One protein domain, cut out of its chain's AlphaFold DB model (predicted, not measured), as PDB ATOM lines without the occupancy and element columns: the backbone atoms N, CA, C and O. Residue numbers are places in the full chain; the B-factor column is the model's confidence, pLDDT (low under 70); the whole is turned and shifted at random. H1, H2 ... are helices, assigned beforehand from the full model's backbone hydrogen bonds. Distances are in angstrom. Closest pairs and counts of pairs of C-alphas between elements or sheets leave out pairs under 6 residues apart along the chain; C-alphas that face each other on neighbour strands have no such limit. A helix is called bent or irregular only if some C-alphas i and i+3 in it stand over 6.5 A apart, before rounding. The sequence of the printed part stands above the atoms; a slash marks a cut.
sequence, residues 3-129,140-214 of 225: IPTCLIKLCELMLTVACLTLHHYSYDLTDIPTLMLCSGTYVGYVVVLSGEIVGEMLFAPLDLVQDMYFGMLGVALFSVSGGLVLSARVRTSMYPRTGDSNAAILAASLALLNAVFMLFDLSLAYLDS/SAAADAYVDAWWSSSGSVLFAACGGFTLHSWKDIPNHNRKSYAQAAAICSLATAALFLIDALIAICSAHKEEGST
ATOM      1  N   ILE A   3      56.462  68.659  52.584       65.88
ATOM      2  CA  ILE A   3      55.421  69.383  53.333       65.88
ATOM      3  C   ILE A   3      55.237  68.848  54.770       65.88
ATOM      4  O   ILE A   3      55.099  69.668  55.678       65.88
ATOM      5  N   PRO A   4      55.216  67.521  55.027       76.00
ATOM      6  CA  PRO A   4      55.047  67.022  56.391       76.00
ATOM      7  C   PRO A   4      56.244  67.307  57.316       76.00
ATOM      8  O   PRO A   4      56.003  67.634  58.473       76.00
ATOM      9  N   THR A   5      57.489  67.250  56.830       80.88
ATOM     10  CA  THR A   5      58.700  67.521  57.641       80.88
ATOM     11  C   THR A   5      58.790  68.992  58.044       80.88
ATOM     12  O   THR A   5      58.934  69.311  59.222       80.88
ATOM     13  N   CYS A   6      58.526  69.902  57.105       84.25
ATOM     14  CA  CYS A   6      58.525  71.338  57.378       84.25
ATOM     15  C   CYS A   6      57.510  71.728  58.471       84.25
ATOM     16  O   CYS A   6      57.779  72.583  59.317       84.25
ATOM     17  N   LEU A   7      56.337  71.079  58.503       88.69
ATOM     18  CA  LEU A   7      55.342  71.297  59.558       88.69
ATOM     19  C   LEU A   7      55.823  70.822  60.933       88.69
ATOM     20  O   LEU A   7      55.506  71.474  61.931       88.69
ATOM     21  N   ILE A   8      56.572  69.719  60.996       91.31
ATOM     22  CA  ILE A   8      57.161  69.212  62.242       91.31
ATOM     23  C   ILE A   8      58.198  70.213  62.754       91.31
ATOM     24  O   ILE A   8      58.046  70.697  63.877       91.31
ATOM     25  N   LYS A   9      59.136  70.656  61.908       91.38
ATOM     26  CA  LYS A   9      60.135  71.675  62.280       91.38
ATOM     27  C   LYS A   9      59.518  73.004  62.703       91.38
ATOM     28  O   LYS A   9      59.955  73.626  63.671       91.38
ATOM     29  N   LEU A  10      58.441  73.437  62.044       92.44
ATOM     30  CA  LEU A  10      57.680  74.610  62.486       92.44
ATOM     31  C   LEU A  10      57.066  74.403  63.876       92.44
ATOM     32  O   LEU A  10      57.078  75.328  64.689       92.44
ATOM     33  N   CYS A  11      56.550  73.211  64.181       94.50
ATOM     34  CA  CYS A  11      56.045  72.899  65.519       94.50
ATOM     35  C   CYS A  11      57.166  72.924  66.564       94.50
ATOM     36  O   CYS A  11      56.971  73.497  67.638       94.50
ATOM     37  N   GLU A  12      58.342  72.385  66.246       96.19
ATOM     38  CA  GLU A  12      59.520  72.431  67.121       96.19
ATOM     39  C   GLU A  12      59.986  73.860  67.389       96.19
ATOM     40  O   GLU A  12      60.270  74.236  68.533       96.19
ATOM     41  N   LEU A  13      59.999  74.705  66.356       96.56
ATOM     42  CA  LEU A  13      60.331  76.118  66.498       96.56
ATOM     43  C   LEU A  13      59.316  76.826  67.404       96.56
ATOM     44  O   LEU A  13      59.702  77.560  68.315       96.56
ATOM     45  N   MET A  14      58.019  76.577  67.209       97.00
ATOM     46  CA  MET A  14      56.963  77.172  68.035       97.00
ATOM     47  C   MET A  14      57.049  76.722  69.498       97.00
ATOM     48  O   MET A  14      56.913  77.551  70.405       97.00
ATOM     49  N   LEU A  15      57.325  75.440  69.749       96.62
ATOM     50  CA  LEU A  15      57.567  74.914  71.095       96.62
ATOM     51  C   LEU A  15      58.814  75.538  71.724       96.62
ATOM     52  O   LEU A  15      58.785  75.919  72.896       96.62
ATOM     53  N   THR A  16      59.885  75.709  70.950       97.75
ATOM     54  CA  THR A  16      61.126  76.350  71.401       97.75
ATOM     55  C   THR A  16      60.896  77.811  71.793       97.75
ATOM     56  O   THR A  16      61.321  78.239  72.869       97.75
ATOM     57  N   VAL A  17      60.161  78.576  70.983       97.25
ATOM     58  CA  VAL A  17      59.800  79.975  71.281       97.25
ATOM     59  C   VAL A  17      58.891  80.067  72.512       97.25
ATOM     60  O   VAL A  17      59.070  80.957  73.352       97.25
ATOM     61  N   ALA A  18      57.951  79.132  72.676       97.00
ATOM     62  CA  ALA A  18      57.131  79.043  73.883       97.00
ATOM     63  C   ALA A  18      57.987  78.744  75.128       97.00
ATOM     64  O   ALA A  18      57.822  79.410  76.154       97.00
ATOM     65  N   CYS A  19      58.948  77.815  75.029       96.19
ATOM     66  CA  CYS A  19      59.910  77.526  76.096       96.19
ATOM     67  C   CYS A  19      60.731  78.763  76.463       96.19
ATOM     68  O   CYS A  19      60.822  79.094  77.642       96.19
ATOM     69  N   LEU A  20      61.266  79.487  75.474       95.75
ATOM     70  CA  LEU A  20      62.029  80.719  75.692       95.75
ATOM     71  C   LEU A  20      61.194  81.787  76.414       95.75
ATOM     72  O   LEU A  20      61.650  82.399  77.380       95.75
ATOM     73  N   THR A  21      59.948  81.975  75.977       94.69
ATOM     74  CA  THR A  21      59.024  82.950  76.571       94.69
ATOM     75  C   THR A  21      58.714  82.599  78.025       94.69
ATOM     76  O   THR A  21      58.803  83.448  78.911       94.69
ATOM     77  N   LEU A  22      58.394  81.334  78.305       93.38
ATOM     78  CA  LEU A  22      58.131  80.880  79.671       93.38
ATOM     79  C   LEU A  22      59.395  80.887  80.536       93.38
ATOM     80  O   LEU A  22      59.307  81.171  81.731       93.38
ATOM     81  N   HIS A  23      60.570  80.629  79.960       92.81
ATOM     82  CA  HIS A  23      61.853  80.720  80.654       92.81
ATOM     83  C   HIS A  23      62.116  82.142  81.163       92.81
ATOM     84  O   HIS A  23      62.544  82.318  82.301       92.81
ATOM     85  N   HIS A  24      61.765  83.158  80.368       90.56
ATOM     86  CA  HIS A  24      61.849  84.555  80.788       90.56
ATOM     87  C   HIS A  24      60.932  84.869  81.987       90.56
ATOM     88  O   HIS A  24      61.345  85.564  82.910       90.56
ATOM     89  N   TYR A  25      59.707  84.334  82.025       88.12
ATOM     90  CA  TYR A  25      58.786  84.546  83.156       88.12
ATOM     91  C   TYR A  25      59.109  83.704  84.399       88.12
ATOM     92  O   TYR A  25      58.770  84.081  85.520       88.12
ATOM     93  N   SER A  26      59.769  82.562  84.219       86.00
ATOM     94  CA  SER A  26      60.125  81.635  85.301       86.00
ATOM     95  C   SER A  26      61.542  81.824  85.848       86.00
ATOM     96  O   SER A  26      62.008  80.992  86.634       86.00
ATOM     97  N   TYR A  27      62.202  82.911  85.449       79.50
ATOM     98  CA  TYR A  27      63.581  83.250  85.782       79.50
ATOM     99  C   TYR A  27      63.828  83.183  87.296       79.50
ATOM    100  O   TYR A  27      63.117  83.811  88.079       79.50
ATOM    101  N   ASP A  28      64.838  82.417  87.712       78.12
ATOM    102  CA  ASP A  28      65.232  82.299  89.118       78.12
ATOM    103  C   ASP A  28      66.732  82.562  89.250       78.12
ATOM    104  O   ASP A  28      67.561  81.770  88.801       78.12
ATOM    105  N   LEU A  29      67.097  83.690  89.864       72.56
ATOM    106  CA  LEU A  29      68.500  84.117  89.957       72.56
ATOM    107  C   LEU A  29      69.337  83.242  90.907       72.56
ATOM    108  O   LEU A  29      70.555  83.406  90.982       72.56
ATOM    109  N   THR A  30      68.705  82.325  91.642       75.31
ATOM    110  CA  THR A  30      69.382  81.421  92.576       75.31
ATOM    111  C   THR A  30      70.134  80.284  91.882       75.31
ATOM    112  O   THR A  30      71.022  79.705  92.500       75.31
ATOM    113  N   ASP A  31      69.805  79.964  90.625       80.50
ATOM    114  CA  ASP A  31      70.396  78.845  89.874       80.50
ATOM    115  C   ASP A  31      70.960  79.294  88.514       80.50
ATOM    116  O   ASP A  31      70.446  78.983  87.439       80.50
ATOM    117  N   ILE A  32      72.053  80.060  88.586       84.19
ATOM    118  CA  ILE A  32      72.776  80.608  87.429       84.19
ATOM    119  C   ILE A  32      73.177  79.544  86.382       84.19
ATOM    120  O   ILE A  32      73.008  79.827  85.195       84.19
ATOM    121  N   PRO A  33      73.705  78.347  86.727       86.75
ATOM    122  CA  PRO A  33      74.115  77.384  85.703       86.75
ATOM    123  C   PRO A  33      72.930  76.808  84.918       86.75
ATOM    124  O   PRO A  33      73.001  76.756  83.690       86.75
ATOM    125  N   THR A  34      71.829  76.439  85.584       87.75
ATOM    126  CA  THR A  34      70.606  75.986  84.893       87.75
ATOM    127  C   THR A  34      70.059  77.086  83.997       87.75
ATOM    128  O   THR A  34      69.646  76.832  82.868       87.75
ATOM    129  N   LEU A  35      70.109  78.325  84.481       87.44
ATOM    130  CA  LEU A  35      69.661  79.491  83.743       87.44
ATOM    131  C   LEU A  35      70.470  79.721  82.463       87.44
ATOM    132  O   LEU A  35      69.892  79.902  81.392       87.44
ATOM    133  N   MET A  36      71.800  79.666  82.562       90.44
ATOM    134  CA  MET A  36      72.693  79.833  81.417       90.44
ATOM    135  C   MET A  36      72.487  78.721  80.386       90.44
ATOM    136  O   MET A  36      72.391  79.009  79.194       90.44
ATOM    137  N   LEU A  37      72.369  77.469  80.843       93.75
ATOM    138  CA  LEU A  37      72.142  76.326  79.963       93.75
ATOM    139  C   LEU A  37      70.795  76.431  79.240       93.75
ATOM    140  O   LEU A  37      70.762  76.328  78.021       93.75
ATOM    141  N   CYS A  38      69.698  76.686  79.958       94.00
ATOM    142  CA  CYS A  38      68.362  76.770  79.358       94.00
ATOM    143  C   CYS A  38      68.250  77.943  78.377       94.00
ATOM    144  O   CYS A  38      67.740  77.772  77.273       94.00
ATOM    145  N   SER A  39      68.768  79.118  78.750       93.25
ATOM    146  CA  SER A  39      68.801  80.281  77.856       93.25
ATOM    147  C   SER A  39      69.603  79.986  76.586       93.25
ATOM    148  O   SER A  39      69.142  80.299  75.491       93.25
ATOM    149  N   GLY A  40      70.766  79.339  76.719       94.12
ATOM    150  CA  GLY A  40      71.589  78.917  75.585       94.12
ATOM    151  C   GLY A  40      70.878  77.907  74.684       94.12
ATOM    152  O   GLY A  40      70.842  78.108  73.474       94.12
ATOM    153  N   THR A  41      70.256  76.877  75.264       96.50
ATOM    154  CA  THR A  41      69.478  75.869  74.529       96.50
ATOM    155  C   THR A  41      68.358  76.523  73.730       96.50
ATOM    156  O   THR A  41      68.295  76.353  72.519       96.50
ATOM    157  N   TYR A  42      67.484  77.298  74.375       96.69
ATOM    158  CA  TYR A  42      66.301  77.826  73.697       96.69
ATOM    159  C   TYR A  42      66.664  78.873  72.643       96.69
ATOM    160  O   TYR A  42      66.158  78.801  71.531       96.69
ATOM    161  N   VAL A  43      67.566  79.816  72.946       96.12
ATOM    162  CA  VAL A  43      67.991  80.825  71.960       96.12
ATOM    163  C   VAL A  43      68.776  80.181  70.818       96.12
ATOM    164  O   VAL A  43      68.528  80.501  69.659       96.12
ATOM    165  N   GLY A  44      69.684  79.250  71.126       95.19
ATOM    166  CA  GLY A  44      70.457  78.525  70.119       95.19
ATOM    167  C   GLY A  44      69.559  77.743  69.165       95.19
ATOM    168  O   GLY A  44      69.704  77.868  67.953       95.19
ATOM    169  N   TYR A  45      68.568  77.018  69.692       96.56
ATOM    170  CA  TYR A  45      67.655  76.237  68.858       96.56
ATOM    171  C   TYR A  45      66.629  77.064  68.090       96.56
ATOM    172  O   TYR A  45      66.189  76.610  67.041       96.56
ATOM    173  N   VAL A  46      66.302  78.295  68.512       96.75
ATOM    174  CA  VAL A  46      65.576  79.225  67.624       96.75
ATOM    175  C   VAL A  46      66.383  79.470  66.346       96.75
ATOM    176  O   VAL A  46      65.815  79.439  65.258       96.75
ATOM    177  N   VAL A  47      67.699  79.684  66.459       95.00
ATOM    178  CA  VAL A  47      68.568  79.924  65.296       95.00
ATOM    179  C   VAL A  47      68.699  78.666  64.442       95.00
ATOM    180  O   VAL A  47      68.458  78.741  63.238       95.00
ATOM    181  N   VAL A  48      69.016  77.523  65.056       94.25
ATOM    182  CA  VAL A  48      69.197  76.240  64.354       94.25
ATOM    183  C   VAL A  48      67.937  75.866  63.572       94.25
ATOM    184  O   VAL A  48      67.991  75.823  62.344       94.25
ATOM    185  N   LEU A  49      66.786  75.752  64.249       94.12
ATOM    186  CA  LEU A  49      65.518  75.363  63.620       94.12
ATOM    187  C   LEU A  49      65.073  76.360  62.545       94.12
ATOM    188  O   LEU A  49      64.539  75.965  61.512       94.12
ATOM    189  N   SER A  50      65.309  77.664  62.744       93.31
ATOM    190  CA  SER A  50      64.996  78.653  61.706       93.31
ATOM    191  C   SER A  50      65.828  78.454  60.436       93.31
ATOM    192  O   SER A  50      65.290  78.606  59.343       93.31
ATOM    193  N   GLY A  51      67.107  78.085  60.562       90.12
ATOM    194  CA  GLY A  51      67.964  77.806  59.410       90.12
ATOM    195  C   GLY A  51      67.589  76.509  58.700       90.12
ATOM    196  O   GLY A  51      67.566  76.488  57.474       90.12
ATOM    197  N   GLU A  52      67.199  75.472  59.444       89.62
ATOM    198  CA  GLU A  52      66.672  74.231  58.860       89.62
ATOM    199  C   GLU A  52      65.398  74.486  58.041       89.62
ATOM    200  O   GLU A  52      65.293  74.034  56.901       89.62
ATOM    201  N   ILE A  53      64.464  75.291  58.566       89.88
ATOM    202  CA  ILE A  53      63.256  75.699  57.833       89.88
ATOM    203  C   ILE A  53      63.622  76.498  56.577       89.88
ATOM    204  O   ILE A  53      63.033  76.281  55.520       89.88
ATOM    205  N   VAL A  54      64.583  77.426  56.669       87.44
ATOM    206  CA  VAL A  54      65.057  78.189  55.502       87.44
ATOM    207  C   VAL A  54      65.655  77.255  54.445       87.44
ATOM    208  O   VAL A  54      65.317  77.406  53.273       87.44
ATOM    209  N   GLY A  55      66.464  76.269  54.840       83.38
ATOM    210  CA  GLY A  55      67.024  75.262  53.930       83.38
ATOM    211  C   GLY A  55      65.940  74.471  53.193       83.38
ATOM    212  O   GLY A  55      65.947  74.389  51.963       83.38
ATOM    213  N   GLU A  56      64.930  73.982  53.917       82.00
ATOM    214  CA  GLU A  56      63.795  73.282  53.300       82.00
ATOM    215  C   GLU A  56      62.995  74.184  52.345       82.00
ATOM    216  O   GLU A  56      62.646  73.762  51.240       82.00
ATOM    217  N   MET A  57      62.749  75.447  52.710       81.19
ATOM    218  CA  MET A  57      62.027  76.408  51.860       81.19
ATOM    219  C   MET A  57      62.785  76.765  50.573       81.19
ATOM    220  O   MET A  57      62.158  77.118  49.572       81.19
ATOM    221  N   LEU A  58      64.116  76.660  50.577       78.75
ATOM    222  CA  LEU A  58      64.969  76.871  49.403       78.75
ATOM    223  C   LEU A  58      65.071  75.627  48.499       78.75
ATOM    224  O   LEU A  58      65.849  75.637  47.546       78.75
ATOM    225  N   PHE A  59      64.264  74.584  48.749       70.56
ATOM    226  CA  PHE A  59      64.282  73.291  48.040       70.56
ATOM    227  C   PHE A  59      65.633  72.585  48.067       70.56
ATOM    228  O   PHE A  59      65.968  71.806  47.173       70.56
ATOM    229  N   ALA A  60      66.406  72.857  49.102       68.88
ATOM    230  CA  ALA A  60      67.726  72.307  49.243       68.88
ATOM    231  C   ALA A  60      67.905  71.934  50.711       68.88
ATOM    232  O   ALA A  60      68.426  72.722  51.506       68.88
ATOM    233  N   PRO A  61      67.359  70.757  51.074       64.62
ATOM    234  CA  PRO A  61      67.463  70.260  52.429       64.62
ATOM    235  C   PRO A  61      68.936  70.188  52.826       64.62
ATOM    236  O   PRO A  61      69.813  69.935  51.993       64.62
ATOM    237  N   LEU A  62      69.176  70.460  54.105       70.31
ATOM    238  CA  LEU A  62      70.492  70.342  54.709       70.31
ATOM    239  C   LEU A  62      71.064  68.947  54.483       70.31
ATOM    240  O   LEU A  62      70.323  67.974  54.328       70.31
ATOM    241  N   ASP A  63      72.393  68.862  54.501       81.00
ATOM    242  CA  ASP A  63      73.056  67.569  54.510       81.00
ATOM    243  C   ASP A  63      72.525  66.719  55.673       81.00
ATOM    244  O   ASP A  63      72.396  67.196  56.805       81.00
ATOM    245  N   LEU A  64      72.221  65.452  55.392       81.75
ATOM    246  CA  LEU A  64      71.607  64.542  56.359       81.75
ATOM    247  C   LEU A  64      72.440  64.446  57.643       81.75
ATOM    248  O   LEU A  64      71.895  64.397  58.743       81.75
ATOM    249  N   VAL A  65      73.772  64.453  57.521       85.19
ATOM    250  CA  VAL A  65      74.677  64.378  58.676       85.19
ATOM    251  C   VAL A  65      74.508  65.597  59.582       85.19
ATOM    252  O   VAL A  65      74.537  65.468  60.807       85.19
ATOM    253  N   GLN A  66      74.315  66.773  58.988       85.38
ATOM    254  CA  GLN A  66      74.116  68.024  59.707       85.38
ATOM    255  C   GLN A  66      72.765  68.053  60.424       85.38
ATOM    256  O   GLN A  66      72.721  68.362  61.616       85.38
ATOM    257  N   ASP A  67      71.695  67.667  59.728       86.81
ATOM    258  CA  ASP A  67      70.342  67.555  60.288       86.81
ATOM    259  C   ASP A  67      70.318  66.557  61.461       86.81
ATOM    260  O   ASP A  67      69.887  66.875  62.570       86.81
ATOM    261  N   MET A  68      70.937  65.382  61.287       88.88
ATOM    262  CA  MET A  68      71.069  64.386  62.354       88.88
ATOM    263  C   MET A  68      71.881  64.895  63.553       88.88
ATOM    264  O   MET A  68      71.537  64.609  64.705       88.88
ATOM    265  N   TYR A  69      72.968  65.633  63.314       92.06
ATOM    266  CA  TYR A  69      73.812  66.182  64.378       92.06
ATOM    267  C   TYR A  69      73.048  67.193  65.241       92.06
ATOM    268  O   TYR A  69      73.028  67.065  66.472       92.06
ATOM    269  N   PHE A  70      72.394  68.170  64.609       93.69
ATOM    270  CA  PHE A  70      71.620  69.188  65.316       93.69
ATOM    271  C   PHE A  70      70.363  68.610  65.972       93.69
ATOM    272  O   PHE A  70      70.067  68.983  67.113       93.69
ATOM    273  N   GLY A  71      69.710  67.631  65.342       93.38
ATOM    274  CA  GLY A  71      68.601  66.877  65.928       93.38
ATOM    275  C   GLY A  71      69.009  66.130  67.203       93.38
ATOM    276  O   GLY A  71      68.399  66.314  68.257       93.38
ATOM    277  N   MET A  72      70.099  65.351  67.174       94.75
ATOM    278  CA  MET A  72      70.597  64.632  68.361       94.75
ATOM    279  C   MET A  72      70.996  65.572  69.504       94.75
ATOM    280  O   MET A  72      70.666  65.315  70.670       94.75
ATOM    281  N   LEU A  73      71.696  66.668  69.190       96.94
ATOM    282  CA  LEU A  73      72.016  67.694  70.183       96.94
ATOM    283  C   LEU A  73      70.747  68.324  70.766       96.94
ATOM    284  O   LEU A  73      70.718  68.622  71.961       96.94
ATOM    285  N   GLY A  74      69.695  68.472  69.959       96.81
ATOM    286  CA  GLY A  74      68.442  69.108  70.350       96.81
ATOM    287  C   GLY A  74      67.716  68.251  71.356       96.81
ATOM    288  O   GLY A  74      67.435  68.702  72.469       96.81
ATOM    289  N   VAL A  75      67.554  66.968  71.034       98.00
ATOM    290  CA  VAL A  75      67.011  65.964  71.953       98.00
ATOM    291  C   VAL A  75      67.750  65.997  73.292       98.00
ATOM    292  O   VAL A  75      67.111  66.074  74.346       98.00
ATOM    293  N   ALA A  76      69.087  65.987  73.279       98.12
ATOM    294  CA  ALA A  76      69.888  65.999  74.501       98.12
ATOM    295  C   ALA A  76      69.704  67.296  75.309       98.12
ATOM    296  O   ALA A  76      69.404  67.249  76.506       98.12
ATOM    297  N   LEU A  77      69.854  68.457  74.671       97.25
ATOM    298  CA  LEU A  77      69.828  69.757  75.341       97.25
ATOM    299  C   LEU A  77      68.435  70.116  75.859       97.25
ATOM    300  O   LEU A  77      68.322  70.602  76.989       97.25
ATOM    301  N   PHE A  78      67.372  69.830  75.106       98.00
ATOM    302  CA  PHE A  78      65.997  70.030  75.572       98.00
ATOM    303  C   PHE A  78      65.627  69.072  76.703       98.00
ATOM    304  O   PHE A  78      65.020  69.510  77.686       98.00
ATOM    305  N   SER A  79      66.060  67.808  76.631       97.88
ATOM    306  CA  SER A  79      65.844  66.835  77.710       97.88
ATOM    307  C   SER A  79      66.523  67.265  79.008       97.88
ATOM    308  O   SER A  79      65.896  67.280  80.070       97.88
ATOM    309  N   VAL A  80      67.799  67.662  78.934       97.50
ATOM    310  CA  VAL A  80      68.564  68.126  80.100       97.50
ATOM    311  C   VAL A  80      67.982  69.429  80.646       97.50
ATOM    312  O   VAL A  80      67.763  69.531  81.851       97.50
ATOM    313  N   SER A  81      67.669  70.400  79.785       95.75
ATOM    314  CA  SER A  81      67.099  71.687  80.206       95.75
ATOM    315  C   SER A  81      65.744  71.495  80.897       95.75
ATOM    316  O   SER A  81      65.548  71.963  82.019       95.75
ATOM    317  N   GLY A  82      64.829  70.727  80.293       94.94
ATOM    318  CA  GLY A  82      63.531  70.409  80.892       94.94
ATOM    319  C   GLY A  82      63.659  69.635  82.207       94.94
ATOM    320  O   GLY A  82      63.010  69.976  83.198       94.94
ATOM    321  N   GLY A  83      64.556  68.646  82.259       94.12
ATOM    322  CA  GLY A  83      64.830  67.861  83.463       94.12
ATOM    323  C   GLY A  83      65.392  68.692  84.619       94.12
ATOM    324  O   GLY A  83      64.953  68.531  85.760       94.12
ATOM    325  N   LEU A  84      66.323  69.611  84.346       93.25
ATOM    326  CA  LEU A  84      66.894  70.501  85.361       93.25
ATOM    327  C   LEU A  84      65.857  71.487  85.898       93.25
ATOM    328  O   LEU A  84      65.716  71.600  87.117       93.25
ATOM    329  N   VAL A  85      65.082  72.135  85.019       91.69
ATOM    330  CA  VAL A  85      64.013  73.056  85.440       91.69
ATOM    331  C   VAL A  85      62.973  72.314  86.280       91.69
ATOM    332  O   VAL A  85      62.594  72.791  87.349       91.69
ATOM    333  N   LEU A  86      62.558  71.111  85.870       91.69
ATOM    334  CA  LEU A  86      61.609  70.309  86.642       91.69
ATOM    335  C   LEU A  86      62.187  69.891  88.001       91.69
ATOM    336  O   LEU A  86      61.529  70.049  89.031       91.69
ATOM    337  N   SER A  87      63.432  69.412  88.028       90.00
ATOM    338  CA  SER A  87      64.134  69.014  89.255       90.00
ATOM    339  C   SER A  87      64.247  70.177  90.245       90.00
ATOM    340  O   SER A  87      63.957  70.008  91.432       90.00
ATOM    341  N   ALA A  88      64.571  71.378  89.756       86.12
ATOM    342  CA  ALA A  88      64.650  72.595  90.563       86.12
ATOM    343  C   ALA A  88      63.296  72.999  91.174       86.12
ATOM    344  O   ALA A  88      63.250  73.626  92.239       86.12
ATOM    345  N   ARG A  89      62.176  72.631  90.532       84.75
ATOM    346  CA  ARG A  89      60.818  72.936  91.015       84.75
ATOM    347  C   ARG A  89      60.234  71.860  91.928       84.75
ATOM    348  O   ARG A  89      59.563  72.218  92.898       84.75
ATOM    349  N   VAL A  90      60.540  70.586  91.691       82.75
ATOM    350  CA  VAL A  90      60.062  69.459  92.513       82.75
ATOM    351  C   VAL A  90      60.843  69.328  93.823       82.75
ATOM    352  O   VAL A  90      60.259  68.993  94.853       82.75
ATOM    353  N   ARG A  91      62.152  69.611  93.829       81.19
ATOM    354  CA  ARG A  91      62.962  69.540  95.055       81.19
ATOM    355  C   ARG A  91      62.702  70.739  95.962       81.19
ATOM    356  O   ARG A  91      62.522  71.861  95.493       81.19
ATOM    357  N   THR A  92      62.715  70.517  97.273       71.81
ATOM    358  CA  THR A  92      62.641  71.585  98.274       71.81
ATOM    359  C   THR A  92      63.866  72.494  98.165       71.81
ATOM    360  O   THR A  92      65.002  72.047  98.303       71.81
ATOM    361  N   SER A  93      63.632  73.782  97.903       68.69
ATOM    362  CA  SER A  93      64.685  74.802  97.880       68.69
ATOM    363  C   SER A  93      64.881  75.384  99.278       68.69
ATOM    364  O   SER A  93      63.905  75.677  99.966       68.69
ATOM    365  N   MET A  94      66.138  75.587  99.683       67.56
ATOM    366  CA  MET A  94      66.481  76.318 100.912       67.56
ATOM    367  C   MET A  94      66.243  77.829 100.788       67.56
ATOM    368  O   MET A  94      66.149  78.516 101.802       67.56
ATOM    369  N   TYR A  95      66.139  78.343  99.559       71.94
ATOM    370  CA  TYR A  95      65.960  79.764  99.278       71.94
ATOM    371  C   TYR A  95      64.569  80.056  98.699       71.94
ATOM    372  O   TYR A  95      64.044  79.227  97.940       71.94
ATOM    373  N   PRO A  96      63.978  81.227  99.019       69.81
ATOM    374  CA  PRO A  96      62.724  81.661  98.423       69.81
ATOM    375  C   PRO A  96      62.885  81.800  96.908       69.81
ATOM    376  O   PRO A  96      63.824  82.436  96.435       69.81
ATOM    377  N   ARG A  97      61.962  81.197  96.159       73.81
ATOM    378  CA  ARG A  97      61.945  81.244  94.694       73.81
ATOM    379  C   ARG A  97      61.464  82.609  94.225       73.81
ATOM    380  O   ARG A  97      60.506  83.141  94.784       73.81
ATOM    381  N   THR A  98      62.117  83.150  93.202       75.19
ATOM    382  CA  THR A  98      61.789  84.484  92.668       75.19
ATOM    383  C   THR A  98      60.893  84.445  91.428       75.19
ATOM    384  O   THR A  98      60.100  85.362  91.233       75.19
ATOM    385  N   GLY A  99      60.972  83.377  90.629       78.81
ATOM    386  CA  GLY A  99      60.184  83.203  89.403       78.81
ATOM    387  C   GLY A  99      58.834  82.505  89.600       78.81
ATOM    388  O   GLY A  99      58.617  81.801  90.593       78.81
ATOM    389  N   ASP A 100      57.938  82.648  88.618       87.50
ATOM    390  CA  ASP A 100      56.640  81.963  88.610       87.50
ATOM    391  C   ASP A 100      56.822  80.439  88.481       87.50
ATOM    392  O   ASP A 100      57.380  79.916  87.507       87.50
ATOM    393  N   SER A 101      56.334  79.710  89.488       87.62
ATOM    394  CA  SER A 101      56.433  78.253  89.551       87.62
ATOM    395  C   SER A 101      55.612  77.559  88.465       87.62
ATOM    396  O   SER A 101      56.037  76.513  87.975       87.62
ATOM    397  N   ASN A 102      54.459  78.111  88.077       90.38
ATOM    398  CA  ASN A 102      53.607  77.505  87.051       90.38
ATOM    399  C   ASN A 102      54.248  77.652  85.672       90.38
ATOM    400  O   ASN A 102      54.342  76.672  84.933       90.38
ATOM    401  N   ALA A 103      54.769  78.843  85.365       91.38
ATOM    402  CA  ALA A 103      55.521  79.086  84.138       91.38
ATOM    403  C   ALA A 103      56.741  78.158  84.026       91.38
ATOM    404  O   ALA A 103      57.012  77.635  82.949       91.38
ATOM    405  N   ALA A 104      57.436  77.891  85.137       91.25
ATOM    406  CA  ALA A 104      58.598  77.004  85.149       91.25
ATOM    407  C   ALA A 104      58.240  75.544  84.843       91.25
ATOM    408  O   ALA A 104      58.930  74.883  84.072       91.25
ATOM    409  N   ILE A 105      57.166  75.034  85.454       92.81
ATOM    410  CA  ILE A 105      56.703  73.659  85.226       92.81
ATOM    411  C   ILE A 105      56.208  73.508  83.785       92.81
ATOM    412  O   ILE A 105      56.540  72.521  83.130       92.81
ATOM    413  N   LEU A 106      55.480  74.505  83.268       95.12
ATOM    414  CA  LEU A 106      55.062  74.532  81.868       95.12
ATOM    415  C   LEU A 106      56.272  74.560  80.927       95.12
ATOM    416  O   LEU A 106      56.345  73.716  80.037       95.12
ATOM    417  N   ALA A 107      57.256  75.433  81.162       94.69
ATOM    418  CA  ALA A 107      58.491  75.486  80.374       94.69
ATOM    419  C   ALA A 107      59.218  74.135  80.364       94.69
ATOM    420  O   ALA A 107      59.591  73.641  79.305       94.69
ATOM    421  N   ALA A 108      59.366  73.505  81.533       94.81
ATOM    422  CA  ALA A 108      59.989  72.192  81.651       94.81
ATOM    423  C   ALA A 108      59.228  71.119  80.862       94.81
ATOM    424  O   ALA A 108      59.840  70.327  80.149       94.81
ATOM    425  N   SER A 109      57.896  71.109  80.964       96.25
ATOM    426  CA  SER A 109      57.055  70.150  80.243       96.25
ATOM    427  C   SER A 109      57.121  70.334  78.727       96.25
ATOM    428  O   SER A 109      57.252  69.349  78.007       96.25
ATOM    429  N   LEU A 110      57.109  71.580  78.241       96.94
ATOM    430  CA  LEU A 110      57.232  71.883  76.817       96.94
ATOM    431  C   LEU A 110      58.632  71.569  76.295       96.94
ATOM    432  O   LEU A 110      58.749  71.093  75.174       96.94
ATOM    433  N   ALA A 111      59.679  71.763  77.098       97.25
ATOM    434  CA  ALA A 111      61.034  71.402  76.704       97.25
ATOM    435  C   ALA A 111      61.186  69.881  76.539       97.25
ATOM    436  O   ALA A 111      61.737  69.426  75.543       97.25
ATOM    437  N   LEU A 112      60.639  69.091  77.469       97.75
ATOM    438  CA  LEU A 112      60.607  67.630  77.335       97.75
ATOM    439  C   LEU A 112      59.750  67.184  76.146       97.75
ATOM    440  O   LEU A 112      60.143  66.271  75.426       97.75
ATOM    441  N   LEU A 113      58.609  67.838  75.914       97.62
ATOM    442  CA  LEU A 113      57.781  67.575  74.739       97.62
ATOM    443  C   LEU A 113      58.554  67.872  73.448       97.62
ATOM    444  O   LEU A 113      58.550  67.048  72.544       97.62
ATOM    445  N   ASN A 114      59.268  68.996  73.387       97.69
ATOM    446  CA  ASN A 114      60.067  69.370  72.225       97.69
ATOM    447  C   ASN A 114      61.179  68.354  71.938       97.69
ATOM    448  O   ASN A 114      61.386  67.992  70.789       97.69
ATOM    449  N   ALA A 115      61.832  67.817  72.976       97.81
ATOM    450  CA  ALA A 115      62.808  66.739  72.806       97.81
ATOM    451  C   ALA A 115      62.191  65.471  72.188       97.81
ATOM    452  O   ALA A 115      62.851  64.777  71.421       97.81
ATOM    453  N   VAL A 116      60.929  65.162  72.506       97.06
ATOM    454  CA  VAL A 116      60.209  64.035  71.892       97.06
ATOM    455  C   VAL A 116      59.880  64.321  70.427       97.06
ATOM    456  O   VAL A 116      60.035  63.422  69.606       97.06
ATOM    457  N   PHE A 117      59.463  65.547  70.095       95.69
ATOM    458  CA  PHE A 117      59.245  65.956  68.703       95.69
ATOM    459  C   PHE A 117      60.538  65.858  67.886       95.69
ATOM    460  O   PHE A 117      60.533  65.151  66.887       95.69
ATOM    461  N   MET A 118      61.651  66.395  68.393       95.12
ATOM    462  CA  MET A 118      62.963  66.306  67.736       95.12
ATOM    463  C   MET A 118      63.434  64.866  67.534       95.12
ATOM    464  O   MET A 118      64.030  64.534  66.516       95.12
ATOM    465  N   LEU A 119      63.166  63.974  68.493       94.88
ATOM    466  CA  LEU A 119      63.496  62.557  68.339       94.88
ATOM    467  C   LEU A 119      62.633  61.898  67.256       94.88
ATOM    468  O   LEU A 119      63.121  61.049  66.512       94.88
ATOM    469  N   PHE A 120      61.356  62.274  67.183       93.56
ATOM    470  CA  PHE A 120      60.456  61.803  66.141       93.56
ATOM    471  C   PHE A 120      60.882  62.320  64.763       93.56
ATOM    472  O   PHE A 120      60.986  61.508  63.845       93.56
ATOM    473  N   ASP A 121      61.210  63.605  64.627       91.62
ATOM    474  CA  ASP A 121      61.710  64.186  63.374       91.62
ATOM    475  C   ASP A 121      63.007  63.504  62.923       91.62
ATOM    476  O   ASP A 121      63.083  62.974  61.817       91.62
ATOM    477  N   LEU A 122      63.966  63.340  63.842       91.62
ATOM    478  CA  LEU A 122      65.209  62.603  63.599       91.62
ATOM    479  C   LEU A 122      64.957  61.166  63.112       91.62
ATOM    480  O   LEU A 122      65.675  60.665  62.247       91.62
ATOM    481  N   SER A 123      63.946  60.486  63.663       90.81
ATOM    482  CA  SER A 123      63.591  59.131  63.227       90.81
ATOM    483  C   SER A 123      62.999  59.104  61.817       90.81
ATOM    484  O   SER A 123      63.270  58.166  61.071       90.81
ATOM    485  N   LEU A 124      62.238  60.133  61.431       88.81
ATOM    486  CA  LEU A 124      61.715  60.269  60.073       88.81
ATOM    487  C   LEU A 124      62.833  60.587  59.080       88.81
ATOM    488  O   LEU A 124      62.887  59.945  58.035       88.81
ATOM    489  N   ALA A 125      63.743  61.501  59.424       85.06
ATOM    490  CA  ALA A 125      64.909  61.827  58.604       85.06
ATOM    491  C   ALA A 125      65.799  60.594  58.368       85.06
ATOM    492  O   ALA A 125      66.225  60.332  57.244       85.06
ATOM    493  N   TYR A 126      66.019  59.782  59.407       85.69
ATOM    494  CA  TYR A 126      66.757  58.525  59.281       85.69
ATOM    495  C   TYR A 126      66.045  57.519  58.360       85.69
ATOM    496  O   TYR A 126      66.689  56.908  57.513       85.69
ATOM    497  N   LEU A 127      64.723  57.356  58.482       85.19
ATOM    498  CA  LEU A 127      63.968  56.440  57.617       85.19
ATOM    499  C   LEU A 127      63.944  56.894  56.149       85.19
ATOM    500  O   LEU A 127      64.086  56.053  55.269       85.19
ATOM    501  N   ASP A 128      63.803  58.197  55.883       79.81
ATOM    502  CA  ASP A 128      63.830  58.747  54.513       79.81
ATOM    503  C   ASP A 128      65.219  58.565  53.870       79.81
ATOM    504  O   ASP A 128      65.334  58.362  52.662       79.81
ATOM    505  N   SER A 129      66.287  58.555  54.677       77.00
ATOM    506  CA  SER A 129      67.654  58.358  54.179       77.00
ATOM    507  C   SER A 129      67.945  56.963  53.626       77.00
ATOM    508  O   SER A 129      68.800  56.828  52.756       77.00
ATOM    509  N   SER A 140      72.396  71.026  46.305       60.06
ATOM    510  CA  SER A 140      72.723  71.057  47.735       60.06
ATOM    511  C   SER A 140      73.829  72.076  48.077       60.06
ATOM    512  O   SER A 140      73.694  72.817  49.045       60.06
ATOM    513  N   ALA A 141      74.859  72.224  47.231       62.53
ATOM    514  CA  ALA A 141      76.016  73.084  47.521       62.53
ATOM    515  C   ALA A 141      75.688  74.589  47.622       62.53
ATOM    516  O   ALA A 141      76.172  75.277  48.521       62.53
ATOM    517  N   ALA A 142      74.838  75.115  46.732       60.56
ATOM    518  CA  ALA A 142      74.492  76.537  46.745       60.56
ATOM    519  C   ALA A 142      73.603  76.910  47.942       60.56
ATOM    520  O   ALA A 142      73.687  78.021  48.459       60.56
ATOM    521  N   ALA A 143      72.751  75.991  48.389       67.50
ATOM    522  CA  ALA A 143      71.870  76.231  49.520       67.50
ATOM    523  C   ALA A 143      72.548  76.078  50.870       67.50
ATOM    524  O   ALA A 143      72.202  76.818  51.788       67.50
ATOM    525  N   ASP A 144      73.539  75.193  50.968       78.19
ATOM    526  CA  ASP A 144      74.392  75.090  52.148       78.19
ATOM    527  C   ASP A 144      75.028  76.456  52.464       78.19
ATOM    528  O   ASP A 144      74.940  76.946  53.586       78.19
ATOM    529  N   ALA A 145      75.494  77.180  51.437       81.88
ATOM    530  CA  ALA A 145      76.006  78.543  51.593       81.88
ATOM    531  C   ALA A 145      74.944  79.569  52.052       81.88
ATOM    532  O   ALA A 145      75.272  80.515  52.770       81.88
ATOM    533  N   TYR A 146      73.673  79.417  51.659       83.19
ATOM    534  CA  TYR A 146      72.592  80.294  52.131       83.19
ATOM    535  C   TYR A 146      72.194  79.993  53.583       83.19
ATOM    536  O   TYR A 146      71.920  80.928  54.339       83.19
ATOM    537  N   VAL A 147      72.177  78.718  53.985       85.94
ATOM    538  CA  VAL A 147      71.903  78.317  55.373       85.94
ATOM    539  C   VAL A 147      73.056  78.726  56.292       85.94
ATOM    540  O   VAL A 147      72.812  79.298  57.354       85.94
ATOM    541  N   ASP A 148      74.299  78.554  55.850       87.12
ATOM    542  CA  ASP A 148      75.487  79.024  56.565       87.12
ATOM    543  C   ASP A 148      75.460  80.552  56.744       87.12
ATOM    544  O   ASP A 148      75.559  81.076  57.856       87.12
ATOM    545  N   ALA A 149      75.153  81.292  55.672       89.31
ATOM    546  CA  ALA A 149      74.941  82.736  55.753       89.31
ATOM    547  C   ALA A 149      73.819  83.118  56.734       89.31
ATOM    548  O   ALA A 149      73.925  84.133  57.432       89.31
ATOM    549  N   TRP A 150      72.741  82.332  56.814       91.38
ATOM    550  CA  TRP A 150      71.645  82.560  57.757       91.38
ATOM    551  C   TRP A 150      72.086  82.368  59.210       91.38
ATOM    552  O   TRP A 150      71.829  83.235  60.053       91.38
ATOM    553  N   TRP A 151      72.778  81.272  59.520       92.19
ATOM    554  CA  TRP A 151      73.284  81.013  60.866       92.19
ATOM    555  C   TRP A 151      74.326  82.039  61.291       92.19
ATOM    556  O   TRP A 151      74.215  82.602  62.384       92.19
ATOM    557  N   SER A 152      75.270  82.365  60.412       93.06
ATOM    558  CA  SER A 152      76.311  83.348  60.698       93.06
ATOM    559  C   SER A 152      75.751  84.766  60.808       93.06
ATOM    560  O   SER A 152      76.105  85.501  61.731       93.06
ATOM    561  N   SER A 153      74.784  85.163  59.978       91.69
ATOM    562  CA  SER A 153      74.125  86.470  60.138       91.69
ATOM    563  C   SER A 153      73.299  86.553  61.427       91.69
ATOM    564  O   SER A 153      73.418  87.533  62.169       91.69
ATOM    565  N   SER A 154      72.533  85.509  61.755       92.50
ATOM    566  CA  SER A 154      71.759  85.426  62.999       92.50
ATOM    567  C   SER A 154      72.665  85.470  64.232       92.50
ATOM    568  O   SER A 154      72.418  86.241  65.163       92.50
ATOM    569  N   GLY A 155      73.763  84.707  64.214       90.94
ATOM    570  CA  GLY A 155      74.795  84.726  65.247       90.94
ATOM    571  C   GLY A 155      75.406  86.115  65.405       90.94
ATOM    572  O   GLY A 155      75.455  86.643  66.517       90.94
ATOM    573  N   SER A 156      75.787  86.761  64.301       94.31
ATOM    574  CA  SER A 156      76.329  88.121  64.321       94.31
ATOM    575  C   SER A 156      75.380  89.109  65.003       94.31
ATOM    576  O   SER A 156      75.794  89.826  65.914       94.31
ATOM    577  N   VAL A 157      74.094  89.100  64.637       95.44
ATOM    578  CA  VAL A 157      73.080  89.987  65.231       95.44
ATOM    579  C   VAL A 157      72.909  89.718  66.727       95.44
ATOM    580  O   VAL A 157      72.905  90.665  67.518       95.44
ATOM    581  N   LEU A 158      72.807  88.451  67.138       92.69
ATOM    582  CA  LEU A 158      72.631  88.081  68.546       92.69
ATOM    583  C   LEU A 158      73.828  88.496  69.406       92.69
ATOM    584  O   LEU A 158      73.653  89.107  70.463       92.69
ATOM    585  N   PHE A 159      75.047  88.209  68.950       94.19
ATOM    586  CA  PHE A 159      76.265  88.594  69.659       94.19
ATOM    587  C   PHE A 159      76.466  90.120  69.651       94.19
ATOM    588  O   PHE A 159      76.840  90.699  70.671       94.19
ATOM    589  N   ALA A 160      76.131  90.814  68.559       94.62
ATOM    590  CA  ALA A 160      76.187  92.275  68.511       94.62
ATOM    591  C   ALA A 160      75.210  92.911  69.510       94.62
ATOM    592  O   ALA A 160      75.587  93.820  70.253       94.62
ATOM    593  N   ALA A 161      73.973  92.407  69.571       94.00
ATOM    594  CA  ALA A 161      72.968  92.856  70.527       94.00
ATOM    595  C   ALA A 161      73.404  92.579  71.974       94.00
ATOM    596  O   ALA A 161      73.334  93.473  72.817       94.00
ATOM    597  N   CYS A 162      73.920  91.380  72.260       91.75
ATOM    598  CA  CYS A 162      74.423  91.004  73.582       91.75
ATOM    599  C   CYS A 162      75.559  91.931  74.051       91.75
ATOM    600  O   CYS A 162      75.488  92.508  75.143       91.75
ATOM    601  N   GLY A 163      76.573  92.150  73.211       91.44
ATOM    602  CA  GLY A 163      77.667  93.073  73.503       91.44
ATOM    603  C   GLY A 163      77.195  94.522  73.655       91.44
ATOM    604  O   GLY A 163      77.560  95.195  74.621       91.44
ATOM    605  N   GLY A 164      76.324  94.985  72.755       91.25
ATOM    606  CA  GLY A 164      75.750  96.331  72.776       91.25
ATOM    607  C   GLY A 164      74.935  96.618  74.038       91.25
ATOM    608  O   GLY A 164      75.170  97.630  74.700       91.25
ATOM    609  N   PHE A 165      74.033  95.714  74.431       90.94
ATOM    610  CA  PHE A 165      73.251  95.859  75.660       90.94
ATOM    611  C   PHE A 165      74.121  95.786  76.914       90.94
ATOM    612  O   PHE A 165      73.908  96.557  77.849       90.94
ATOM    613  N   THR A 166      75.146  94.930  76.922       89.00
ATOM    614  CA  THR A 166      76.092  94.854  78.045       89.00
ATOM    615  C   THR A 166      76.871  96.166  78.211       89.00
ATOM    616  O   THR A 166      77.048  96.641  79.333       89.00
ATOM    617  N   LEU A 167      77.281  96.808  77.108       88.00
ATOM    618  CA  LEU A 167      77.913  98.135  77.139       88.00
ATOM    619  C   LEU A 167      76.933  99.263  77.469       88.00
ATOM    620  O   LEU A 167      77.329 100.242  78.093       88.00
ATOM    621  N   HIS A 168      75.669  99.159  77.062       87.56
ATOM    622  CA  HIS A 168      74.660 100.165  77.387       87.56
ATOM    623  C   HIS A 168      74.364 100.180  78.894       87.56
ATOM    624  O   HIS A 168      74.456 101.227  79.537       87.56
ATOM    625  N   SER A 169      74.106  99.005  79.471       83.12
ATOM    626  CA  SER A 169      73.824  98.816  80.902       83.12
ATOM    627  C   SER A 169      75.067  98.959  81.793       83.12
ATOM    628  O   SER A 169      74.974  98.953  83.019       83.12
ATOM    629  N   TRP A 170      76.249  99.132  81.193       72.38
ATOM    630  CA  TRP A 170      77.531  99.357  81.865       72.38
ATOM    631  C   TRP A 170      77.496 100.467  82.919       72.38
ATOM    632  O   TRP A 170      78.152 100.373  83.961       72.38
ATOM    633  N   LYS A 171      76.766 101.550  82.623       71.06
ATOM    634  CA  LYS A 171      76.715 102.750  83.469       71.06
ATOM    635  C   LYS A 171      76.064 102.476  84.824       71.06
ATOM    636  O   LYS A 171      76.435 103.133  85.795       71.06
ATOM    637  N   ASP A 172      75.198 101.469  84.894       77.00
ATOM    638  CA  ASP A 172      74.412 101.137  86.084       77.00
ATOM    639  C   ASP A 172      75.119 100.127  87.004       77.00
ATOM    640  O   ASP A 172      74.683  99.878  88.129       77.00
ATOM    641  N   ILE A 173      76.246  99.554  86.564       69.06
ATOM    642  CA  ILE A 173      77.017  98.596  87.361       69.06
ATOM    643  C   ILE A 173      77.838  99.377  88.410       69.06
ATOM    644  O   ILE A 173      78.547 100.320  88.054       69.06
ATOM    645  N   PRO A 174      77.798  99.024  89.709       75.88
ATOM    646  CA  PRO A 174      78.641  99.657  90.724       75.88
ATOM    647  C   PRO A 174      80.139  99.383  90.489       75.88
ATOM    648  O   PRO A 174      80.517  98.402  89.859       75.88
ATOM    649  N   ASN A 175      81.014 100.279  90.964       69.56
ATOM    650  CA  ASN A 175      82.456 100.323  90.647       69.56
ATOM    651  C   ASN A 175      83.305  99.124  91.123       69.56
ATOM    652  O   ASN A 175      84.520  99.143  90.936       69.56
ATOM    653  N   HIS A 176      82.726  98.090  91.737       68.12
ATOM    654  CA  HIS A 176      83.498  96.919  92.154       68.12
ATOM    655  C   HIS A 176      83.915  96.063  90.948       68.12
ATOM    656  O   HIS A 176      83.417  96.249  89.839       68.12
ATOM    657  N   ASN A 177      84.814  95.095  91.176       60.69
ATOM    658  CA  ASN A 177      85.452  94.208  90.184       60.69
ATOM    659  C   ASN A 177      84.540  93.636  89.074       60.69
ATOM    660  O   ASN A 177      85.045  93.203  88.044       60.69
ATOM    661  N   ARG A 178      83.210  93.653  89.235       67.50
ATOM    662  CA  ARG A 178      82.234  93.277  88.200       67.50
ATOM    663  C   ARG A 178      82.268  94.146  86.946       67.50
ATOM    664  O   ARG A 178      81.888  93.638  85.895       67.50
ATOM    665  N   LYS A 179      82.752  95.393  87.018       74.19
ATOM    666  CA  LYS A 179      82.917  96.230  85.820       74.19
ATOM    667  C   LYS A 179      83.838  95.560  84.808       74.19
ATOM    668  O   LYS A 179      83.389  95.222  83.722       74.19
ATOM    669  N   SER A 180      85.084  95.268  85.169       80.19
ATOM    670  CA  SER A 180      86.061  94.711  84.224       80.19
ATOM    671  C   SER A 180      85.576  93.425  83.539       80.19
ATOM    672  O   SER A 180      85.787  93.252  82.341       80.19
ATOM    673  N   TYR A 181      84.854  92.561  84.263       82.94
ATOM    674  CA  TYR A 181      84.274  91.339  83.695       82.94
ATOM    675  C   TYR A 181      83.147  91.606  82.694       82.94
ATOM    676  O   TYR A 181      83.127  90.981  81.637       82.94
ATOM    677  N   ALA A 182      82.242  92.547  82.977       83.06
ATOM    678  CA  ALA A 182      81.189  92.921  82.029       83.06
ATOM    679  C   ALA A 182      81.773  93.520  80.735       83.06
ATOM    680  O   ALA A 182      81.225  93.327  79.655       83.06
ATOM    681  N   GLN A 183      82.920  94.197  80.830       86.38
ATOM    682  CA  GLN A 183      83.568  94.885  79.709       86.38
ATOM    683  C   GLN A 183      84.224  93.852  78.817       86.38
ATOM    684  O   GLN A 183      84.018  93.856  77.609       86.38
ATOM    685  N   ALA A 184      84.967  92.936  79.440       88.62
ATOM    686  CA  ALA A 184      85.563  91.804  78.761       88.62
ATOM    687  C   ALA A 184      84.489  90.959  78.065       88.62
ATOM    688  O   ALA A 184      84.626  90.673  76.883       88.62
ATOM    689  N   ALA A 185      83.386  90.636  78.750       89.56
ATOM    690  CA  ALA A 185      82.281  89.881  78.160       89.56
ATOM    691  C   ALA A 185      81.666  90.603  76.951       89.56
ATOM    692  O   ALA A 185      81.465  89.986  75.907       89.56
ATOM    693  N   ALA A 186      81.431  91.914  77.057       91.00
ATOM    694  CA  ALA A 186      80.883  92.693  75.956       91.00
ATOM    695  C   ALA A 186      81.832  92.768  74.752       91.00
ATOM    696  O   ALA A 186      81.395  92.603  73.617       91.00
ATOM    697  N   ILE A 187      83.129  92.978  74.992       93.25
ATOM    698  CA  ILE A 187      84.148  93.022  73.935       93.25
ATOM    699  C   ILE A 187      84.267  91.657  73.257       93.25
ATOM    700  O   ILE A 187      84.270  91.601  72.031       93.25
ATOM    701  N   CYS A 188      84.315  90.566  74.026       94.19
ATOM    702  CA  CYS A 188      84.324  89.213  73.472       94.19
ATOM    703  C   CYS A 188      83.080  88.962  72.617       94.19
ATOM    704  O   CYS A 188      83.202  88.472  71.502       94.19
ATOM    705  N   SER A 189      81.903  89.367  73.098       94.19
ATOM    706  CA  SER A 189      80.648  89.234  72.358       94.19
ATOM    707  C   SER A 189      80.681  90.004  71.030       94.19
ATOM    708  O   SER A 189      80.396  89.434  69.981       94.19
ATOM    709  N   LEU A 190      81.140  91.260  71.030       94.50
ATOM    710  CA  LEU A 190      81.292  92.053  69.802       94.50
ATOM    711  C   LEU A 190      82.353  91.485  68.848       94.50
ATOM    712  O   LEU A 190      82.168  91.530  67.633       94.50
ATOM    713  N   ALA A 191      83.450  90.938  69.372       95.56
ATOM    714  CA  ALA A 191      84.468  90.280  68.560       95.56
ATOM    715  C   ALA A 191      83.898  89.031  67.872       95.56
ATOM    716  O   ALA A 191      84.075  88.860  66.669       95.56
ATOM    717  N   THR A 192      83.148  88.203  68.603       94.31
ATOM    718  CA  THR A 192      82.425  87.057  68.037       94.31
ATOM    719  C   THR A 192      81.409  87.501  66.985       94.31
ATOM    720  O   THR A 192      81.344  86.900  65.916       94.31
ATOM    721  N   ALA A 193      80.681  88.595  67.224       95.25
ATOM    722  CA  ALA A 193      79.750  89.153  66.244       95.25
ATOM    723  C   ALA A 193      80.441  89.558  64.934       95.25
ATOM    724  O   ALA A 193      79.901  89.325  63.852       95.25
ATOM    725  N   ALA A 194      81.638  90.146  65.024       95.62
ATOM    726  CA  ALA A 194      82.431  90.526  63.861       95.62
ATOM    727  C   ALA A 194      82.935  89.304  63.082       95.62
ATOM    728  O   ALA A 194      82.897  89.317  61.855       95.62
ATOM    729  N   LEU A 195      83.361  88.241  63.774       96.06
ATOM    730  CA  LEU A 195      83.762  86.988  63.127       96.06
ATOM    731  C   LEU A 195      82.593  86.355  62.368       96.06
ATOM    732  O   LEU A 195      82.741  86.044  61.192       96.06
ATOM    733  N   PHE A 196      81.420  86.265  62.997       93.81
ATOM    734  CA  PHE A 196      80.207  85.778  62.341       93.81
ATOM    735  C   PHE A 196      79.765  86.656  61.165       93.81
ATOM    736  O   PHE A 196      79.270  86.149  60.166       93.81
ATOM    737  N   LEU A 197      79.968  87.974  61.241       94.31
ATOM    738  CA  LEU A 197      79.674  88.860  60.115       94.31
ATOM    739  C   LEU A 197      80.601  88.585  58.929       94.31
ATOM    740  O   LEU A 197      80.146  88.548  57.790       94.31
ATOM    741  N   ILE A 198      81.899  88.415  59.191       94.50
ATOM    742  CA  ILE A 198      82.879  88.080  58.153       94.50
ATOM    743  C   ILE A 198      82.505  86.750  57.502       94.50
ATOM    744  O   ILE A 198      82.493  86.662  56.278       94.50
ATOM    745  N   ASP A 199      82.157  85.756  58.312       92.88
ATOM    746  CA  ASP A 199      81.747  84.436  57.848       92.88
ATOM    747  C   ASP A 199      80.482  84.497  56.974       92.88
ATOM    748  O   ASP A 199      80.501  84.056  55.827       92.88
ATOM    749  N   ALA A 200      79.444  85.215  57.419       91.38
ATOM    750  CA  ALA A 200      78.235  85.443  56.627       91.38
ATOM    751  C   ALA A 200      78.528  86.126  55.278       91.38
ATOM    752  O   ALA A 200      77.949  85.771  54.251       91.38
ATOM    753  N   LEU A 201      79.445  87.102  55.250       91.88
ATOM    754  CA  LEU A 201      79.854  87.761  54.006       91.88
ATOM    755  C   LEU A 201      80.589  86.799  53.066       91.88
ATOM    756  O   LEU A 201      80.371  86.860  51.854       91.88
ATOM    757  N   ILE A 202      81.439  85.918  53.600       92.25
ATOM    758  CA  ILE A 202      82.145  84.888  52.825       92.25
ATOM    759  C   ILE A 202      81.146  83.880  52.249       92.25
ATOM    760  O   ILE A 202      81.229  83.577  51.053       92.25
ATOM    761  N   ALA A 203      80.182  83.417  53.046       88.50
ATOM    762  CA  ALA A 203      79.132  82.494  52.620       88.50
ATOM    763  C   ALA A 203      78.285  83.084  51.476       88.50
ATOM    764  O   ALA A 203      78.179  82.486  50.404       88.50
ATOM    765  N   ILE A 204      77.807  84.329  51.619       86.31
ATOM    766  CA  ILE A 204      77.037  85.035  50.572       86.31
ATOM    767  C   ILE A 204      77.862  85.224  49.292       86.31
ATOM    768  O   ILE A 204      77.371  85.030  48.177       86.31
ATOM    769  N   CYS A 205      79.137  85.602  49.429       87.19
ATOM    770  CA  CYS A 205      80.034  85.763  48.285       87.19
ATOM    771  C   CYS A 205      80.284  84.432  47.557       87.19
ATOM    772  O   CYS A 205      80.432  84.420  46.332       87.19
ATOM    773  N   SER A 206      80.322  83.322  48.296       85.25
ATOM    774  CA  SER A 206      80.498  81.977  47.744       85.25
ATOM    775  C   SER A 206      79.246  81.523  46.994       85.25
ATOM    776  O   SER A 206      79.368  81.121  45.836       85.25
ATOM    777  N   ALA A 207      78.054  81.730  47.568       78.50
ATOM    778  CA  ALA A 207      76.770  81.453  46.916       78.50
ATOM    779  C   ALA A 207      76.644  82.169  45.555       78.50
ATOM    780  O   ALA A 207      76.352  81.550  44.529       78.50
ATOM    781  N   HIS A 208      76.978  83.465  45.497       77.38
ATOM    782  CA  HIS A 208      76.920  84.233  44.246       77.38
ATOM    783  C   HIS A 208      77.940  83.793  43.187       77.38
ATOM    784  O   HIS A 208      77.694  83.932  41.982       77.38
ATOM    785  N   LYS A 209      79.100  83.268  43.597       75.25
ATOM    786  CA  LYS A 209      80.115  82.773  42.659       75.25
ATOM    787  C   LYS A 209      79.644  81.505  41.938       75.25
ATOM    788  O   LYS A 209      79.969  81.330  40.760       75.25
ATOM    789  N   GLU A 210      78.871  80.650  42.604       63.09
ATOM    790  CA  GLU A 210      78.342  79.417  42.009       63.09
ATOM    791  C   GLU A 210      77.242  79.689  40.971       63.09
ATOM    792  O   GLU A 210      77.265  79.107  39.880       63.09
ATOM    793  N   GLU A 211      76.363  80.665  41.224       59.31
ATOM    794  CA  GLU A 211      75.336  81.113  40.266       59.31
ATOM    795  C   GLU A 211      75.939  81.671  38.959       59.31
ATOM    796  O   GLU A 211      75.402  81.476  37.864       59.31
ATOM    797  N   GLY A 212      77.095  82.341  39.036       54.84
ATOM    798  CA  GLY A 212      77.812  82.841  37.855       54.84
ATOM    799  C   GLY A 212      78.460  81.736  37.006       54.84
ATOM    800  O   GLY A 212      78.586  81.871  35.784       54.84
ATOM    801  N   SER A 213      78.850  80.626  37.637       53.12
ATOM    802  CA  SER A 213      79.518  79.489  36.989       53.12
ATOM    803  C   SER A 213      78.532  78.577  36.249       53.12
ATOM    804  O   SER A 213      78.817  78.108  35.145       53.12
ATOM    805  N   THR A 214      77.330  78.375  36.793       48.88
ATOM    806  CA  THR A 214      76.272  77.582  36.140       48.88
ATOM    807  C   THR A 214      75.694  78.293  34.915       48.88
ATOM    808  O   THR A 214      75.449  77.660  33.888       48.88
TER     809      THR A 214
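What this domain is: This is residues 3 to 129 and 140 to 214 of the 225 residues of the protein "SFRICE_006953" of Spodoptera frugiperda (UniProt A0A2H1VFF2). Four helices, H1 to H4, stand side by side as an up-and-down bundle closed into a ring, and a long helical hairpin of H5 and H6 is joined to one side of it. The hairpin packs on the bundle through one part of H5 against H2, and its linked end, residues 173 to 177, leads away from the bundle, while H6 lies on the far side of H5. The printed part has 202 residues with six named helices, H1 to H6 in that order, and no named strand; the class is all helix. It is compact, with a radius of gyration of the C-alphas of 19.3 A, and flat, spanning 63 by 41 by 20 A.

How they stand to each other: H1, residues 3 to 25, touches H2, residues 32 to 57, at a shallow tilt of 26 degrees, opposite ways; their closest C-alphas, Leu 20 and Tyr 42, are 5.5 A apart. H2 and H3, residues 64 to 90, touch at a shallow tilt of 32 degrees, only just short of steep, with the C-alphas of Cys 38 and Ser 81 closest at 5.3 A. H3 and H4, residues 101 to 129, touch at 22 degrees, a shallow tilt, with the C-alphas of Gly 82 and Ala 108 closest at 4.0 A. H4 touches H1 too, with the C-alphas of Cys 19 and Ala 107 closest at 4.9 A. H1 and H3 are apart, as are H2 and H4. The hub is H2, which also touches H5, residues 140 to 172, with residues 47 to 55 alone, meeting residues 143 to 155 of H5; the C-alphas of Gly 51 and Val 147 are closest at 5.7 A, and the shallow tilt of 34 degrees is only just short of steep. H5 and H6, residues 178 to 214, form a hairpin, opposite ways at a shallow tilt of 22 degrees, with the C-alphas of Ser 156 and Ala 193 closest at 4.1 A. H6 and H2 are apart. In H1, H2, H3, H4 and H6 every O i to N i+4 pair is within hydrogen-bond range; in H5 it is 26 of 29.

Where its parts are: H1 begins at C-alpha 3, (55.421, 69.383, 53.333), and measures 33.6 A from first to last C-alpha. H2 measures 37.4 A, H3 38.3 A and H4 42.1 A. H5 measures 48.8 A and is irregular, but only just: C-alphas 168 and 171 are 6.9 A apart. H6 measures 54.7 A and ends at C-alpha 214, (76.272, 77.582, 36.140).

The domain as a whole: The C-alphas farthest apart, those of Met 94 and Thr 214, are 65.5 A apart. Residues 130 to 139 are not printed, and C-alphas 129 and 140 across the cut are 15.1 A apart. Of the links printed whole, H5 to H6 is tight and the other three are short. The mean pLDDT of the printed part is 86.8; 20 residues are under 70, among them 140 to 143, 175 to 178 and 210 to 214.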